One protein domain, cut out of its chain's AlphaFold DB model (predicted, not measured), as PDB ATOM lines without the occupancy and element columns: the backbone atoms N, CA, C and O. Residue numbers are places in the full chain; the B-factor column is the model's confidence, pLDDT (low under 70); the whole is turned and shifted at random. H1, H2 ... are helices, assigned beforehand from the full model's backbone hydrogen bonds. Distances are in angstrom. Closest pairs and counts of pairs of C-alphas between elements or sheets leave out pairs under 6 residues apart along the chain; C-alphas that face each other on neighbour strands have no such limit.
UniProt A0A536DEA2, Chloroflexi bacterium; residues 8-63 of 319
ATOM      1  N   ARG A   8      52.586  -7.743   4.982       85.88
ATOM      2  CA  ARG A   8      52.045  -8.026   6.320       85.88
ATOM      3  C   ARG A   8      52.145  -6.820   7.252       85.88
ATOM      4  O   ARG A   8      51.183  -6.490   7.934       85.88
ATOM      5  N   VAL A   9      53.306  -6.165   7.295       87.06
ATOM      6  CA  VAL A   9      53.490  -4.959   8.121       87.06
ATOM      7  C   VAL A   9      52.540  -3.857   7.653       87.06
ATOM      8  O   VAL A   9      51.933  -3.180   8.483       87.06
ATOM      9  N   LEU A  10      52.379  -3.727   6.335       89.56
ATOM     10  CA  LEU A  10      51.490  -2.750   5.720       89.56
ATOM     11  C   LEU A  10      50.008  -3.043   5.995       89.56
ATOM     12  O   LEU A  10      49.283  -2.138   6.391       89.56
ATOM     13  N   GLU A  11      49.574  -4.300   5.873       91.56
ATOM     14  CA  GLU A  11      48.214  -4.749   6.211       91.56
ATOM     15  C   GLU A  11      47.842  -4.382   7.653       91.56
ATOM     16  O   GLU A  11      46.826  -3.725   7.885       91.56
ATOM     17  N   ARG A  12      48.720  -4.679   8.616       88.94
ATOM     18  CA  ARG A  12      48.500  -4.314  10.022       88.94
ATOM     19  C   ARG A  12      48.526  -2.807  10.263       88.94
ATOM     20  O   ARG A  12      47.801  -2.303  11.118       88.94
ATOM     21  N   GLN A  13      49.378  -2.070   9.546       91.25
ATOM     22  CA  GLN A  13      49.401  -0.606   9.610       91.25
ATOM     23  C   GLN A  13      48.079  -0.018   9.119       91.25
ATOM     24  O   GLN A  13      47.509   0.819   9.813       91.25
ATOM     25  N   ILE A  14      47.568  -0.492   7.983       92.94
ATOM     26  CA  ILE A  14      46.277  -0.080   7.431       92.94
ATOM     27  C   ILE A  14      45.151  -0.397   8.414       92.94
ATOM     28  O   ILE A  14      44.381   0.502   8.737       92.94
ATOM     29  N   GLY A  15      45.095  -1.614   8.965       92.25
ATOM     30  CA  GLY A  15      44.059  -1.985   9.937       92.25
ATOM     31  C   GLY A  15      44.030  -1.078  11.175       92.25
ATOM     32  O   GLY A  15      42.957  -0.664  11.615       92.25
ATOM     33  N   ARG A  16      45.201  -0.669  11.694       91.00
ATOM     34  CA  ARG A  16      45.292   0.312  12.794       91.00
ATOM     35  C   ARG A  16      44.828   1.711  12.391       91.00
ATOM     36  O   ARG A  16      44.156   2.370  13.178       91.00
ATOM     37  N   LEU A  17      45.195   2.179  11.196       93.69
ATOM     38  CA  LEU A  17      44.775   3.497  10.704       93.69
ATOM     39  C   LEU A  17      43.255   3.545  10.503       93.69
ATOM     40  O   LEU A  17      42.612   4.502  10.926       93.69
ATOM     41  N   LEU A  18      42.680   2.488   9.926       93.94
ATOM     42  CA  LEU A  18      41.237   2.348   9.718       93.94
ATOM     43  C   LEU A  18      40.450   2.244  11.035       93.94
ATOM     44  O   LEU A  18      39.319   2.716  11.093       93.94
ATOM     45  N   GLY A  19      41.045   1.676  12.091       90.94
ATOM     46  CA  GLY A  19      40.460   1.602  13.439       90.94
ATOM     47  C   GLY A  19      40.607   2.873  14.288       90.94
ATOM     48  O   GLY A  19      40.148   2.906  15.428       90.94
ATOM     49  N   SER A  20      41.254   3.923  13.770       91.25
ATOM     50  CA  SER A  20      41.496   5.163  14.517       91.25
ATOM     51  C   SER A  20      40.197   5.919  14.836       91.25
ATOM     52  O   SER A  20      39.317   5.999  13.970       91.25
ATOM     53  N   PRO A  21      40.074   6.569  16.014       89.19
ATOM     54  CA  PRO A  21      38.941   7.451  16.309       89.19
ATOM     55  C   PRO A  21      38.926   8.710  15.422       89.19
ATOM     56  O   PRO A  21      37.858   9.261  15.149       89.19
ATOM     57  N   TYR A  22      40.082   9.119  14.893       93.25
ATOM     58  CA  TYR A  22      40.250  10.314  14.061       93.25
ATOM     59  C   TYR A  22      39.909  10.040  12.592       93.25
ATOM     60  O   TYR A  22      40.467   9.128  11.975       93.25
ATOM     61  N   ALA A  23      39.004  10.834  12.018       95.38
ATOM     62  CA  ALA A  23      38.502  10.632  10.657       95.38
ATOM     63  C   ALA A  23      39.597  10.807   9.596       95.38
ATOM     64  O   ALA A  23      39.683  10.019   8.657       95.38
ATOM     65  N   GLU A  24      40.471  11.786   9.789       96.75
ATOM     66  CA  GLU A  24      41.625  12.079   8.949       96.75
ATOM     67  C   GLU A  24      42.629  10.917   8.920       96.75
ATOM     68  O   GLU A  24      43.158  10.575   7.866       96.75
ATOM     69  N   ILE A  25      42.828  10.226  10.045       95.88
ATOM     70  CA  ILE A  25      43.713   9.055  10.113       95.88
ATOM     71  C   ILE A  25      43.092   7.862   9.380       95.88
ATOM     72  O   ILE A  25      43.797   7.137   8.672       95.88
ATOM     73  N   ARG A  26      41.767   7.681   9.488       95.62
ATOM     74  CA  ARG A  26      41.049   6.659   8.713       95.62
ATOM     75  C   ARG A  26      41.121   6.936   7.213       95.62
ATOM     76  O   ARG A  26      41.325   5.996   6.448       95.62
ATOM     77  N   ALA A  27      41.012   8.201   6.801       96.88
ATOM     78  CA  ALA A  27      41.161   8.602   5.403       96.88
ATOM     79  C   ALA A  27      42.545   8.210   4.856       96.88
ATOM     80  O   ALA A  27      42.619   7.513   3.845       96.88
ATOM     81  N   VAL A  28      43.623   8.516   5.592       95.62
ATOM     82  CA  VAL A  28      44.992   8.091   5.234       95.62
ATOM     83  C   VAL A  28      45.104   6.566   5.131       95.62
ATOM     84  O   VAL A  28      45.727   6.049   4.204       95.62
ATOM     85  N   GLY A  29      44.489   5.816   6.052       94.62
ATOM     86  CA  GLY A  29      44.445   4.352   5.983       94.62
ATOM     87  C   GLY A  29      43.752   3.830   4.720       94.62
ATOM     88  O   GLY A  29      44.239   2.887   4.092       94.62
ATOM     89  N   GLY A  30      42.644   4.464   4.324       95.25
ATOM     90  CA  GLY A  30      41.903   4.146   3.104       95.25
ATOM     91  C   GLY A  30      42.699   4.439   1.833       95.25
ATOM     92  O   GLY A  30      42.786   3.580   0.955       95.25
ATOM     93  N   GLU A  31      43.340   5.606   1.761       94.44
ATOM     94  CA  GLU A  31      44.222   5.983   0.649       94.44
ATOM     95  C   GLU A  31      45.409   5.025   0.523       94.44
ATOM     96  O   GLU A  31      45.719   4.552  -0.572       94.44
ATOM     97  N   LEU A  32      46.028   4.656   1.649       92.81
ATOM     98  CA  LEU A  32      47.134   3.702   1.676       92.81
ATOM     99  C   LEU A  32      46.695   2.313   1.189       92.81
ATOM    100  O   LEU A  32      47.410   1.680   0.409       92.81
ATOM    101  N   LYS A  33      45.502   1.850   1.594       93.56
ATOM    102  CA  LYS A  33      44.906   0.601   1.094       93.56
ATOM    103  C   LYS A  33      44.670   0.672  -0.412       93.56
ATOM    104  O   LYS A  33      45.075  -0.246  -1.118       93.56
ATOM    105  N   ALA A  34      44.074   1.755  -0.909       92.75
ATOM    106  CA  ALA A  34      43.807   1.943  -2.335       92.75
ATOM    107  C   ALA A  34      45.100   1.950  -3.168       92.75
ATOM    108  O   ALA A  34      45.178   1.259  -4.183       92.75
ATOM    109  N   ALA A  35      46.143   2.639  -2.697       90.50
ATOM    110  CA  ALA A  35      47.448   2.692  -3.358       90.50
ATOM    111  C   ALA A  35      48.110   1.307  -3.502       90.50
ATOM    112  O   ALA A  35      48.831   1.061  -4.464       90.50
ATOM    113  N   CYS A  36      47.840   0.371  -2.588       90.00
ATOM    114  CA  CYS A  36      48.370  -0.995  -2.670       90.00
ATOM    115  C   CYS A  36      47.678  -1.866  -3.728       90.00
ATOM    116  O   CYS A  36      48.208  -2.919  -4.097       90.00
ATOM    117  N   LEU A  37      46.480  -1.469  -4.166       89.81
ATOM    118  CA  LEU A  37      45.630  -2.228  -5.087       89.81
ATOM    119  C   LEU A  37      45.757  -1.764  -6.540       89.81
ATOM    120  O   LEU A  37      45.219  -2.420  -7.431       89.81
ATOM    121  N   VAL A  38      46.483  -0.674  -6.786       90.25
ATOM    122  CA  VAL A  38      46.798  -0.182  -8.130       90.25
ATOM    123  C   VAL A  38      48.214  -0.601  -8.548       90.25
ATOM    124  O   VAL A  38      49.038  -0.904  -7.675       90.25
ATOM    125  N   PRO A  39      48.504  -0.660  -9.865       89.06
ATOM    126  CA  PRO A  39      49.835  -0.952 -10.389       89.06
ATOM    127  C   PRO A  39      50.943  -0.134  -9.722       89.06
ATOM    128  O   PRO A  39      50.800   1.074  -9.522       89.06
ATOM    129  N   ALA A  40      52.051  -0.794  -9.385       83.69
ATOM    130  CA  ALA A  40      53.218  -0.110  -8.844       83.69
ATOM    131  C   ALA A  40      53.819   0.864  -9.875       83.69
ATOM    132  O   ALA A  40      53.821   0.597 -11.074       83.69
ATOM    133  N   SER A  41      54.372   1.984  -9.404       83.38
ATOM    134  CA  SER A  41      55.133   2.887 -10.271       83.38
ATOM    135  C   SER A  41      56.485   2.259 -10.616       83.38
ATOM    136  O   SER A  41      57.289   1.999  -9.718       83.38
ATOM    137  N   ALA A  42      56.737   2.029 -11.905       85.75
ATOM    138  CA  ALA A  42      58.010   1.533 -12.422       85.75
ATOM    139  C   ALA A  42      58.542   2.483 -13.509       85.75
ATOM    140  O   ALA A  42      58.400   2.205 -14.692       85.75
ATOM    141  N   PRO A  43      59.188   3.604 -13.140       87.44
ATOM    142  CA  PRO A  43      59.646   4.610 -14.107       87.44
ATOM    143  C   PRO A  43      60.751   4.119 -15.061       87.44
ATOM    144  O   PRO A  43      61.162   4.862 -15.944       87.44
ATOM    145  N   LEU A  44      61.262   2.898 -14.862       91.38
ATOM    146  CA  LEU A  44      62.318   2.275 -15.666       91.38
ATOM    147  C   LEU A  44      61.807   1.114 -16.540       91.38
ATOM    148  O   LEU A  44      62.620   0.417 -17.141       91.38
ATOM    149  N   SER A  45      60.497   0.856 -16.569       88.56
ATOM    150  CA  SER A  45      59.899  -0.240 -17.332       88.56
ATOM    151  C   SER A  45      58.605   0.227 -17.990       88.56
ATOM    152  O   SER A  45      57.746   0.802 -17.328       88.56
ATOM    153  N   ASP A  46      58.467  -0.063 -19.283       88.88
ATOM    154  CA  ASP A  46      57.226   0.156 -20.035       88.88
ATOM    155  C   ASP A  46      56.235  -1.017 -19.878       88.88
ATOM    156  O   ASP A  46      55.104  -0.950 -20.362       88.88
ATOM    157  N   ASP A  47      56.638  -2.097 -19.194       90.12
ATOM    158  CA  ASP A  47      55.783  -3.261 -18.985       90.12
ATOM    159  C   ASP A  47      54.659  -2.948 -17.981       90.12
ATOM    160  O   ASP A  47      54.888  -2.260 -16.975       90.12
ATOM    161  N   PRO A  48      53.444  -3.499 -18.179       85.88
ATOM    162  CA  PRO A  48      52.363  -3.381 -17.210       85.88
ATOM    163  C   PRO A  48      52.781  -3.921 -15.842       85.88
ATOM    164  O   PRO A  48      53.106  -5.099 -15.688       85.88
ATOM    165  N   GLN A  49      52.732  -3.063 -14.825       88.06
ATOM    166  CA  GLN A  49      53.091  -3.463 -13.471       88.06
ATOM    167  C   GLN A  49      51.913  -4.143 -12.767       88.06
ATOM    168  O   GLN A  49      50.767  -3.694 -12.889       88.06
ATOM    169  N   PRO A  50      52.160  -5.206 -11.984       86.81
ATOM    170  CA  PRO A  50      51.131  -5.754 -11.119       86.81
ATOM    171  C   PRO A  50      50.774  -4.746 -10.013       86.81
ATOM    172  O   PRO A  50      51.559  -3.836  -9.712       86.81
ATOM    173  N   PRO A  51      49.612  -4.913  -9.356       86.12
ATOM    174  CA  PRO A  51      49.310  -4.163  -8.148       86.12
ATOM    175  C   PRO A  51      50.423  -4.295  -7.104       86.12
ATOM    176  O   PRO A  51      51.001  -5.373  -6.950       86.12
ATOM    177  N   ALA A  52      50.705  -3.216  -6.373       84.69
ATOM    178  CA  ALA A  52      51.891  -3.144  -5.518       84.69
ATOM    179  C   ALA A  52      51.914  -4.191  -4.384       84.69
ATOM    180  O   ALA A  52      52.961  -4.780  -4.110       84.69
ATOM    181  N   ALA A  53      50.781  -4.439  -3.711       84.88
ATOM    182  CA  ALA A  53      50.691  -5.418  -2.620       84.88
ATOM    183  C   ALA A  53      49.261  -5.980  -2.417       84.88
ATOM    184  O   ALA A  53      48.703  -5.873  -1.323       84.88
ATOM    185  N   PRO A  54      48.634  -6.609  -3.431       77.75
ATOM    186  CA  PRO A  54      47.194  -6.885  -3.436       77.75
ATOM    187  C   PRO A  54      46.760  -8.060  -2.555       77.75
ATOM    188  O   PRO A  54      45.564  -8.285  -2.388       77.75
ATOM    189  N   THR A  55      47.695  -8.849  -2.026       84.25
ATOM    190  CA  THR A  55      47.388 -10.113  -1.347       84.25
ATOM    191  C   THR A  55      46.761  -9.885   0.028       84.25
ATOM    192  O   THR A  55      45.551 -10.018   0.191       84.25
ATOM    193  N   LEU A  56      47.573  -9.526   1.022       83.12
ATOM    194  CA  LEU A  56      47.128  -9.335   2.404       83.12
ATOM    195  C   LEU A  56      46.343  -8.031   2.571       83.12
ATOM    196  O   LEU A  56      45.314  -8.010   3.238       83.12
ATOM    197  N   VAL A  57      46.787  -6.956   1.911       85.50
ATOM    198  CA  VAL A  57      46.230  -5.606   2.096       85.50
ATOM    199  C   VAL A  57      44.771  -5.503   1.650       85.50
ATOM    200  O   VAL A  57      43.997  -4.755   2.246       85.50
ATOM    201  N   LYS A  58      44.350  -6.285   0.647       84.69
ATOM    202  CA  LYS A  58      42.955  -6.308   0.180       84.69
ATOM    203  C   LYS A  58      41.971  -6.622   1.312       84.69
ATOM    204  O   LYS A  58      40.895  -6.028   1.355       84.69
ATOM    205  N   TYR A  59      42.363  -7.498   2.235       85.06
ATOM    206  CA  TYR A  59      41.544  -7.951   3.361       85.06
ATOM    207  C   TYR A  59      41.809  -7.171   4.657       85.06
ATOM    208  O   TYR A  59      41.357  -7.595   5.715       85.06
ATOM    209  N   ALA A  60      42.560  -6.065   4.595       88.31
ATOM    210  CA  ALA A  60      42.817  -5.236   5.766       88.31
ATOM    211  C   ALA A  60      41.514  -4.567   6.229       88.31
ATOM    212  O   ALA A  60      40.963  -3.724   5.516       88.31
ATOM    213  N   GLU A  61      41.049  -4.939   7.415       89.38
ATOM    214  CA  GLU A  61      39.863  -4.392   8.075       89.38
ATOM    215  C   GLU A  61      40.273  -3.545   9.291       89.38
ATOM    216  O   GLU A  61      41.395  -3.699   9.791       89.38
ATOM    217  N   PRO A  62      39.402  -2.642   9.781       88.94
ATOM    218  CA  PRO A  62      39.644  -1.924  11.029       88.94
ATOM    219  C   PRO A  62      39.948  -2.894  12.183       88.94
ATOM    220  O   PRO A  62      39.204  -3.847  12.415       88.94
ATOM    221  N   SER A  63      41.036  -2.648  12.918       86.88
ATOM    222  CA  SER A  63      41.312  -3.367  14.168       86.88
ATOM    223  C   SER A  63      40.677  -2.616  15.336       86.88
ATOM    224  O   SER A  63      41.106  -1.517  15.684       86.88
TER     225      SER A  63
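AT A GLANCE: This is residues 8 to 63 of the 319 residues of a protein of Chloroflexi bacterium (UniProt A0A536DEA2). A helical hairpin, H1 folded back to H2, is followed by a long unnamed stretch that loops out beyond the end of H2 and comes back alongside the hairpin. Residues 42 to 47 stick out at the tip of this loop. The printed part has 56 residues with two named helices, H1 then H2, and no named strand; the class is all helix, with 26 residues in named elements, under half. It is only just loose, close to compact, with a radius of gyration of the C-alphas of 12.6 A and spans of 41 by 20 by 13 A.

IN THESE COORDINATES: Find C-alpha 8 at (52.045, -8.026, 6.320); from there H1, residues 8 to 18, runs 15.4 A. After a tight link, H2, residues 23 to 37, runs 21.5 A to C-alpha 37 at (45.630, -2.228, -5.087).

HOW THE PARTS SIT: Look at Leu 18 and Arg 26: their C-alphas, 4.4 A apart, are the closest of H1 and H2, which touch. The two run opposite ways at a shallow tilt of 34 degrees, only just short of steep. Every O i to N i+4 pair is within hydrogen-bond range in H1, and 10 of 11 in H2.

THE WHOLE: The C-alphas of Pro 21 and Asp 46, the two farthest apart, are 41.3 A from each other. The printed part has no cut, and no printed residue has a pLDDT under 70.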